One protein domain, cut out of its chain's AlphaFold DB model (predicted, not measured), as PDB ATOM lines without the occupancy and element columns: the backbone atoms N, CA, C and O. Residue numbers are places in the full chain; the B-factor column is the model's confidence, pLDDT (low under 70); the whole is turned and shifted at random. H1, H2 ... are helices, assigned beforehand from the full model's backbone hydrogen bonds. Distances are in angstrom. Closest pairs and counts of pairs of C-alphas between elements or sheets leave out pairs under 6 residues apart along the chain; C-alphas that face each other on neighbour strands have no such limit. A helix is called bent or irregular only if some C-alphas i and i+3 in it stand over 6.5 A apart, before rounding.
ATOM      1  N   ALA A   6      49.754  -5.294 -56.802       61.34
ATOM      2  CA  ALA A   6      49.205  -5.068 -58.143       61.34
ATOM      3  C   ALA A   6      47.726  -5.493 -58.304       61.34
ATOM      4  O   ALA A   6      47.001  -4.982 -59.157       61.34
ATOM      5  N   VAL A   7      47.258  -6.461 -57.510       64.75
ATOM      6  CA  VAL A   7      45.843  -6.868 -57.463       64.75
ATOM      7  C   VAL A   7      45.030  -5.877 -56.629       64.75
ATOM      8  O   VAL A   7      43.859  -5.665 -56.939       64.75
ATOM      9  N   TYR A   8      45.642  -5.262 -55.614       65.00
ATOM     10  CA  TYR A   8      45.030  -4.183 -54.843       65.00
ATOM     11  C   TYR A   8      44.828  -2.934 -55.704       65.00
ATOM     12  O   TYR A   8      43.694  -2.492 -55.840       65.00
ATOM     13  N   GLU A   9      45.885  -2.433 -56.349       66.25
ATOM     14  CA  GLU A   9      45.837  -1.226 -57.189       66.25
ATOM     15  C   GLU A   9      44.726  -1.316 -58.245       66.25
ATOM     16  O   GLU A   9      43.920  -0.401 -58.384       66.25
ATOM     17  N   ARG A  10      44.607  -2.468 -58.920       72.81
ATOM     18  CA  ARG A  10      43.582  -2.709 -59.950       72.81
ATOM     19  C   ARG A  10      42.148  -2.700 -59.415       72.81
ATOM     20  O   ARG A  10      41.224  -2.411 -60.163       72.81
ATOM     21  N   ASN A  11      41.955  -3.073 -58.153       67.88
ATOM     22  CA  ASN A  11      40.634  -3.209 -57.542       67.88
ATOM     23  C   ASN A  11      40.374  -2.141 -56.473       67.88
ATOM     24  O   ASN A  11      39.383  -2.256 -55.758       67.88
ATOM     25  N   LYS A  12      41.239  -1.122 -56.353       67.75
ATOM     26  CA  LYS A  12      41.193  -0.121 -55.278       67.75
ATOM     27  C   LYS A  12      39.816   0.544 -55.180       67.75
ATOM     28  O   LYS A  12      39.283   0.687 -54.088       67.75
ATOM     29  N   GLU A  13      39.208   0.833 -56.327       64.44
ATOM     30  CA  GLU A  13      37.877   1.445 -56.453       64.44
ATOM     31  C   GLU A  13      36.711   0.499 -56.112       64.44
ATOM     32  O   GLU A  13      35.609   0.951 -55.817       64.44
ATOM     33  N   MET A  14      36.933  -0.820 -56.142       64.12
ATOM     34  CA  MET A  14      35.912  -1.838 -55.852       64.12
ATOM     35  C   MET A  14      35.804  -2.163 -54.358       64.12
ATOM     36  O   MET A  14      34.893  -2.886 -53.946       64.12
ATOM     37  N   TYR A  15      36.729  -1.673 -53.530       62.16
ATOM     38  CA  TYR A  15      36.656  -1.844 -52.085       62.16
ATOM     39  C   TYR A  15      35.739  -0.766 -51.500       62.16
ATOM     40  O   TYR A  15      36.145   0.361 -51.252       62.16
ATOM     41  N   CYS A  16      34.477  -1.131 -51.272       51.41
ATOM     42  CA  CYS A  16      33.416  -0.237 -50.788       51.41
ATOM     43  C   CYS A  16      33.550   0.194 -49.309       51.41
ATOM     44  O   CYS A  16      32.624   0.773 -48.753       51.41
ATOM     45  N   HIS A  17      34.661  -0.139 -48.656       53.53
ATOM     46  CA  HIS A  17      34.963   0.203 -47.268       53.53
ATOM     47  C   HIS A  17      36.396   0.721 -47.198       53.53
ATOM     48  O   HIS A  17      37.209   0.292 -48.027       53.53
ATOM     49  N   PRO A  18      36.746   1.557 -46.204       57.12
ATOM     50  CA  PRO A  18      38.111   2.010 -46.000       57.12
ATOM     51  C   PRO A  18      38.923   0.823 -45.474       57.12
ATOM     52  O   PRO A  18      39.218   0.693 -44.288       57.12
ATOM     53  N   ILE A  19      39.266  -0.106 -46.364       60.59
ATOM     54  CA  ILE A  19      40.358  -1.033 -46.131       60.59
ATOM     55  C   ILE A  19      41.598  -0.154 -46.189       60.59
ATOM     56  O   ILE A  19      42.114   0.164 -47.255       60.59
ATOM     57  N   ILE A  20      42.008   0.308 -45.015       62.28
ATOM     58  CA  ILE A  20      43.188   1.135 -44.845       62.28
ATOM     59  C   ILE A  20      44.399   0.210 -44.967       62.28
ATOM     60  O   ILE A  20      44.674  -0.607 -44.085       62.28
ATOM     61  N   TRP A  21      45.109   0.309 -46.086       64.75
ATOM     62  CA  TRP A  21      46.319  -0.470 -46.315       64.75
ATOM     63  C   TRP A  21      47.530   0.229 -45.715       64.75
ATOM     64  O   TRP A  21      47.653   1.449 -45.762       64.75
ATOM     65  N   TYR A  22      48.464  -0.569 -45.194       67.06
ATOM     66  CA  TYR A  22      49.689  -0.066 -44.573       67.06
ATOM     67  C   TYR A  22      50.470   0.889 -45.490       67.06
ATOM     68  O   TYR A  22      50.944   1.918 -45.027       67.06
ATOM     69  N   HIS A  23      50.539   0.592 -46.791       67.69
ATOM     70  CA  HIS A  23      51.193   1.451 -47.781       67.69
ATOM     71  C   HIS A  23      50.541   2.840 -47.868       67.69
ATOM     72  O   HIS A  23      51.227   3.854 -47.767       67.69
ATOM     73  N   ASP A  24      49.213   2.893 -47.956       70.56
ATOM     74  CA  ASP A  24      48.471   4.154 -48.041       70.56
ATOM     75  C   ASP A  24      48.599   4.962 -46.730       70.56
ATOM     76  O   ASP A  24      48.660   6.185 -46.753       70.56
ATOM     77  N   VAL A  25      48.762   4.291 -45.581       73.62
ATOM     78  CA  VAL A  25      49.083   4.924 -44.282       73.62
ATOM     79  C   VAL A  25      50.549   5.348 -44.167       73.62
ATOM     80  O   VAL A  25      50.902   6.149 -43.306       73.62
ATOM     81  N   ILE A  26      51.460   4.835 -44.986       72.12
ATOM     82  CA  ILE A  26      52.842   5.322 -44.975       72.12
ATOM     83  C   ILE A  26      52.973   6.538 -45.878       72.12
ATOM     84  O   ILE A  26      53.499   7.550 -45.414       72.12
ATOM     85  N   HIS A  27      52.486   6.428 -47.113       73.06
ATOM     86  CA  HIS A  27      52.757   7.385 -48.181       73.06
ATOM     87  C   HIS A  27      51.691   8.485 -48.277       73.06
ATOM     88  O   HIS A  27      52.049   9.647 -48.414       73.06
ATOM     89  N   ASP A  28      50.412   8.153 -48.065       80.31
ATOM     90  CA  ASP A  28      49.274   9.065 -48.272       80.31
ATOM     91  C   ASP A  28      48.450   9.288 -46.989       80.31
ATOM     92  O   ASP A  28      47.223   9.407 -47.014       80.31
ATOM     93  N   THR A  29      49.133   9.350 -45.839       81.62
ATOM     94  CA  THR A  29      48.518   9.467 -44.497       81.62
ATOM     95  C   THR A  29      47.376  10.462 -44.390       81.62
ATOM     96  O   THR A  29      46.308  10.116 -43.893       81.62
ATOM     97  N   GLU A  30      47.609  11.700 -44.814       84.12
ATOM     98  CA  GLU A  30      46.672  12.801 -44.639       84.12
ATOM     99  C   GLU A  30      45.403  12.581 -45.465       84.12
ATOM    100  O   GLU A  30      44.298  12.753 -44.956       84.12
ATOM    101  N   ASN A  31      45.544  12.089 -46.698       83.38
ATOM    102  CA  ASN A  31      44.422  11.769 -47.581       83.38
ATOM    103  C   ASN A  31      43.591  10.602 -47.037       83.38
ATOM    104  O   ASN A  31      42.359  10.661 -47.020       83.38
ATOM    105  N   VAL A  32      44.261   9.555 -46.543       83.19
ATOM    106  CA  VAL A  32      43.604   8.401 -45.918       83.19
ATOM    107  C   VAL A  32      42.851   8.827 -44.663       83.19
ATOM    108  O   VAL A  32      41.669   8.516 -44.526       83.19
ATOM    109  N   LEU A  33      43.499   9.571 -43.764       84.25
ATOM    110  CA  LEU A  33      42.883  10.051 -42.528       84.25
ATOM    111  C   LEU A  33      41.729  11.016 -42.808       84.25
ATOM    112  O   LEU A  33      40.697  10.908 -42.161       84.25
ATOM    113  N   THR A  34      41.849  11.891 -43.807       85.19
ATOM    114  CA  THR A  34      40.775  12.804 -44.236       85.19
ATOM    115  C   THR A  34      39.553  12.039 -44.741       85.19
ATOM    116  O   THR A  34      38.430  12.338 -44.340       85.19
ATOM    117  N   SER A  35      39.756  11.023 -45.585       84.12
ATOM    118  CA  SER A  35      38.674  10.165 -46.088       84.12
ATOM    119  C   SER A  35      37.968   9.428 -44.944       84.12
ATOM    120  O   SER A  35      36.747   9.490 -44.808       84.12
ATOM    121  N   VAL A  36      38.753   8.823 -44.049       83.25
ATOM    122  CA  VAL A  36      38.252   8.088 -42.881       83.25
ATOM    123  C   VAL A  36      37.520   9.012 -41.909       83.25
ATOM    124  O   VAL A  36      36.473   8.646 -41.386       83.25
ATOM    125  N   PHE A  37      38.031  10.219 -41.664       87.88
ATOM    126  CA  PHE A  37      37.413  11.172 -40.742       87.88
ATOM    127  C   PHE A  37      36.091  11.697 -41.303       87.88
ATOM    128  O   PHE A  37      35.122  11.791 -40.554       87.88
ATOM    129  N   ASN A  38      36.016  11.945 -42.615       85.06
ATOM    130  CA  ASN A  38      34.762  12.288 -43.287       85.06
ATOM    131  C   ASN A  38      33.717  11.169 -43.166       85.06
ATOM    132  O   ASN A  38      32.559  11.451 -42.868       85.06
ATOM    133  N   GLU A  39      34.116   9.908 -43.351       84.62
ATOM    134  CA  GLU A  39      33.209   8.757 -43.246       84.62
ATOM    135  C   GLU A  39      32.754   8.497 -41.798       84.62
ATOM    136  O   GLU A  39      31.588   8.190 -41.553       84.62
ATOM    137  N   LEU A  40      33.651   8.677 -40.823       83.44
ATOM    138  CA  LEU A  40      33.368   8.510 -39.392       83.44
ATOM    139  C   LEU A  40      32.701   9.738 -38.745       83.44
ATOM    140  O   LEU A  40      32.380   9.699 -37.556       83.44
ATOM    141  N   GLY A  41      32.502  10.828 -39.492       85.12
ATOM    142  CA  GLY A  41      31.933  12.077 -38.974       85.12
ATOM    143  C   GLY A  41      32.830  12.795 -37.957       85.12
ATOM    144  O   GLY A  41      32.338  13.532 -37.102       85.12
ATOM    145  N   ILE A  42      34.142  12.571 -38.019       87.44
ATOM    146  CA  ILE A  42      35.138  13.234 -37.174       87.44
ATOM    147  C   ILE A  42      35.507  14.578 -37.824       87.44
ATOM    148  O   ILE A  42      35.746  14.626 -39.031       87.44
ATOM    149  N   PRO A  43      35.599  15.686 -37.062       89.50
ATOM    150  CA  PRO A  43      35.997  16.976 -37.614       89.50
ATOM    151  C   PRO A  43      37.365  16.914 -38.300       89.50
ATOM    152  O   PRO A  43      38.353  16.505 -37.687       89.50
ATOM    153  N   LEU A  44      37.444  17.409 -39.539       87.19
ATOM    154  CA  LEU A  44      38.691  17.447 -40.314       87.19
ATOM    155  C   LEU A  44      39.798  18.274 -39.648       87.19
ATOM    156  O   LEU A  44      40.976  18.027 -39.882       87.19
ATOM    157  N   SER A  45      39.446  19.193 -38.743       88.44
ATOM    158  CA  SER A  45      40.417  19.926 -37.922       88.44
ATOM    159  C   SER A  45      41.313  19.006 -37.080       88.44
ATOM    160  O   SER A  45      42.391  19.417 -36.673       88.44
ATOM    161  N   ARG A  46      40.875  17.768 -36.810       85.06
ATOM    162  CA  ARG A  46      41.618  16.768 -36.031       85.06
ATOM    163  C   ARG A  46      42.561  15.915 -36.873       85.06
ATOM    164  O   ARG A  46      43.320  15.135 -36.307       85.06
ATOM    165  N   VAL A  47      42.538  16.053 -38.200       85.94
ATOM    166  CA  VAL A  47      43.433  15.295 -39.087       85.94
ATOM    167  C   VAL A  47      44.888  15.679 -38.829       85.94
ATOM    168  O   VAL A  47      45.722  14.790 -38.707       85.94
ATOM    169  N   ALA A  48      45.187  16.970 -38.647       83.94
ATOM    170  CA  ALA A  48      46.542  17.437 -38.348       83.94
ATOM    171  C   ALA A  48      47.102  16.814 -37.053       83.94
ATOM    172  O   ALA A  48      48.206  16.274 -37.050       83.94
ATOM    173  N   GLU A  49      46.297  16.794 -35.983       83.56
ATOM    174  CA  GLU A  49      46.651  16.154 -34.706       83.56
ATOM    175  C   GLU A  49      46.869  14.633 -34.872       83.56
ATOM    176  O   GLU A  49      47.795  14.049 -34.300       83.56
ATOM    177  N   ALA A  50      46.043  13.971 -35.689       82.81
ATOM    178  CA  ALA A  50      46.155  12.538 -35.960       82.81
ATOM    179  C   ALA A  50      47.389  12.178 -36.809       82.81
ATOM    180  O   ALA A  50      48.015  11.142 -36.575       82.81
ATOM    181  N   VAL A  51      47.768  13.031 -37.765       83.62
ATOM    182  CA  VAL A  51      49.012  12.888 -38.537       83.62
ATOM    183  C   VAL A  51      50.222  13.030 -37.615       83.62
ATOM    184  O   VAL A  51      51.154  12.231 -37.700       83.62
ATOM    185  N   GLU A  52      50.196  13.979 -36.678       82.62
ATOM    186  CA  GLU A  52      51.273  14.168 -35.703       82.62
ATOM    187  C   GLU A  52      51.456  12.932 -34.802       82.62
ATOM    188  O   GLU A  52      52.584  12.499 -34.548       82.62
ATOM    189  N   CYS A  53      50.359  12.262 -34.434       78.50
ATOM    190  CA  CYS A  53      50.384  11.014 -33.668       78.50
ATOM    191  C   CYS A  53      51.116   9.853 -34.371       78.50
ATOM    192  O   CYS A  53      51.636   8.976 -33.684       78.50
ATOM    193  N   LYS A  54      51.244   9.840 -35.709       73.94
ATOM    194  CA  LYS A  54      52.058   8.832 -36.431       73.94
ATOM    195  C   LYS A  54      53.539   8.898 -36.047       73.94
ATOM    196  O   LYS A  54      54.244   7.881 -36.088       73.94
ATOM    197  N   ASN A  55      54.017  10.089 -35.704       74.31
ATOM    198  CA  ASN A  55      55.409  10.331 -35.339       74.31
ATOM    199  C   ASN A  55      55.668  10.064 -33.854       74.31
ATOM    200  O   ASN A  55      56.820   9.880 -33.460       74.31
ATOM    201  N   VAL A  56      54.607   9.960 -33.052       77.31
ATOM    202  CA  VAL A  56      54.696   9.608 -31.640       77.31
ATOM    203  C   VAL A  56      54.923   8.107 -31.500       77.31
ATOM    204  O   VAL A  56      54.199   7.274 -32.049       77.31
ATOM    205  N   ASP A  57      55.949   7.748 -30.737       75.06
ATOM    206  CA  ASP A  57      56.197   6.363 -30.376       75.06
ATOM    207  C   ASP A  57      55.211   5.919 -29.291       75.06
ATOM    208  O   ASP A  57      55.417   6.143 -28.100       75.06
ATOM    209  N   SER A  58      54.119   5.283 -29.713       75.19
ATOM    210  CA  SER A  58      53.119   4.710 -28.798       75.19
ATOM    211  C   SER A  58      53.689   3.661 -27.835       75.19
ATOM    212  O   SER A  58      53.053   3.333 -26.836       75.19
ATOM    213  N   GLN A  59      54.881   3.133 -28.129       74.56
ATOM    214  CA  GLN A  59      55.563   2.097 -27.367       74.56
ATOM    215  C   GLN A  59      56.796   2.627 -26.628       74.56
ATOM    216  O   GLN A  59      57.672   1.831 -26.272       74.56
ATOM    217  N   LYS A  60      56.865   3.944 -26.385       72.44
ATOM    218  CA  LYS A  60      57.925   4.596 -25.605       72.44
ATOM    219  C   LYS A  60      58.222   3.803 -24.324       72.44
ATOM    220  O   LYS A  60      57.306   3.302 -23.681       72.44
ATOM    221  N   GLU A  61      59.507   3.650 -23.999       72.44
ATOM    222  CA  GLU A  61      60.027   2.852 -22.865       72.44
ATOM    223  C   GLU A  61      59.882   1.320 -22.974       72.44
ATOM    224  O   GLU A  61      60.469   0.592 -22.173       72.44
ATOM    225  N   SER A  62      59.177   0.786 -23.977       77.94
ATOM    226  CA  SER A  62      59.137  -0.661 -24.223       77.94
ATOM    227  C   SER A  62      60.300  -1.133 -25.103       77.94
ATOM    228  O   SER A  62      60.893  -0.359 -25.851       77.94
ATOM    229  N   PHE A  63      60.587  -2.437 -25.094       69.00
ATOM    230  CA  PHE A  63      61.605  -3.037 -25.969       69.00
ATOM    231  C   PHE A  63      61.345  -2.810 -27.471       69.00
ATOM    232  O   PHE A  63      62.280  -2.777 -28.263       69.00
ATOM    233  N   LEU A  64      60.080  -2.639 -27.863       73.75
ATOM    234  CA  LEU A  64      59.672  -2.422 -29.253       73.75
ATOM    235  C   LEU A  64      59.579  -0.934 -29.623       73.75
ATOM    236  O   LEU A  64      59.146  -0.612 -30.728       73.75
ATOM    237  N   SER A  65      59.979  -0.030 -28.720       78.81
ATOM    238  CA  SER A  65      60.016   1.400 -29.016       78.81
ATOM    239  C   SER A  65      60.937   1.668 -30.211       78.81
ATOM    240  O   SER A  65      62.003   1.062 -30.361       78.81
TER     241      SER A  65
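What this domain is: This is residues 6 to 65 of the 315 residues of an uncharacterized protein of Heligmosomoides polygyrus (UniProt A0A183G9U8). A small helical pair, H3 and H4, makes the core of a loose, open structure: the chain folds back after H3, and H4 packs on it at a slant, with the short helix H2 close to H3. From this core two arms reach out at opposite ends of the long axis, residues 9 to 16 with most of H1 at one end and the tail residues 58 to 64 at the other. The printed part has 60 residues with four named helices, H1, H2, H3 and H4 in that order, and no named strand; the class is all helix. The whole is loose, with a radius of gyration of the C-alphas of 13.9 A, and its flat outline spans 41 by 29 by 15 A.

How they stand to each other: Begin at the longest helix, H3, residues 29 to 40. H4, residues 44 to 53, touches H3, and the closest C-alphas, those of Leu 33 and Val 47, are 6.3 A apart. Their lines stand at a steep tilt of 48 degrees, and they run opposite ways. Look next at H2, residues 22 to 27: it is close to but not clearly touching H3, with the closest C-alphas, those of Val 25 and Val 32, 6.7 A apart. H2 and H3 run opposite ways at a steep tilt of 58 degrees. H2 and H4 are apart. H1, residues 6 to 14, is apart from H2, H3 and H4. In H2 and H3 every O i to N i+4 pair is within hydrogen-bond range; in H1 it is 3 of 5 and in H4 4 of 6.

Where its parts are: Find C-alpha 29 at (48.518, 9.467, -44.497); from there H3 runs 16.0 A to C-alpha 40 at (33.368, 8.510, -39.392). H4 runs 14.9 A from Leu 44 to Cys 53, where C-alpha 53 is at (50.384, 11.014, -33.668). H4 is irregular, but only just: C-alphas 45 and 48 are 6.6 A apart. H2 runs from Tyr 22 to His 27. H1 begins at C-alpha 6, at (49.205, -5.068, -58.143), and runs 13.9 A to Met 14; it is irregular, with C-alphas 10 and 13 7.9 A apart.

The domain as a whole: The two C-alphas farthest apart are those of Met 14 and Glu 61, at 41.1 A. The printed part has no cut. The links from H2 to H3 and from H3 to H4 are tight, that from H1 to H2 is short, and no link is long. Look past H4 at residues 54 to 65, which hold no named element. The mean pLDDT of the printed part is 75.3, and it is under 70 at residues 6 to 9, residues 11 to 23 and residue 63.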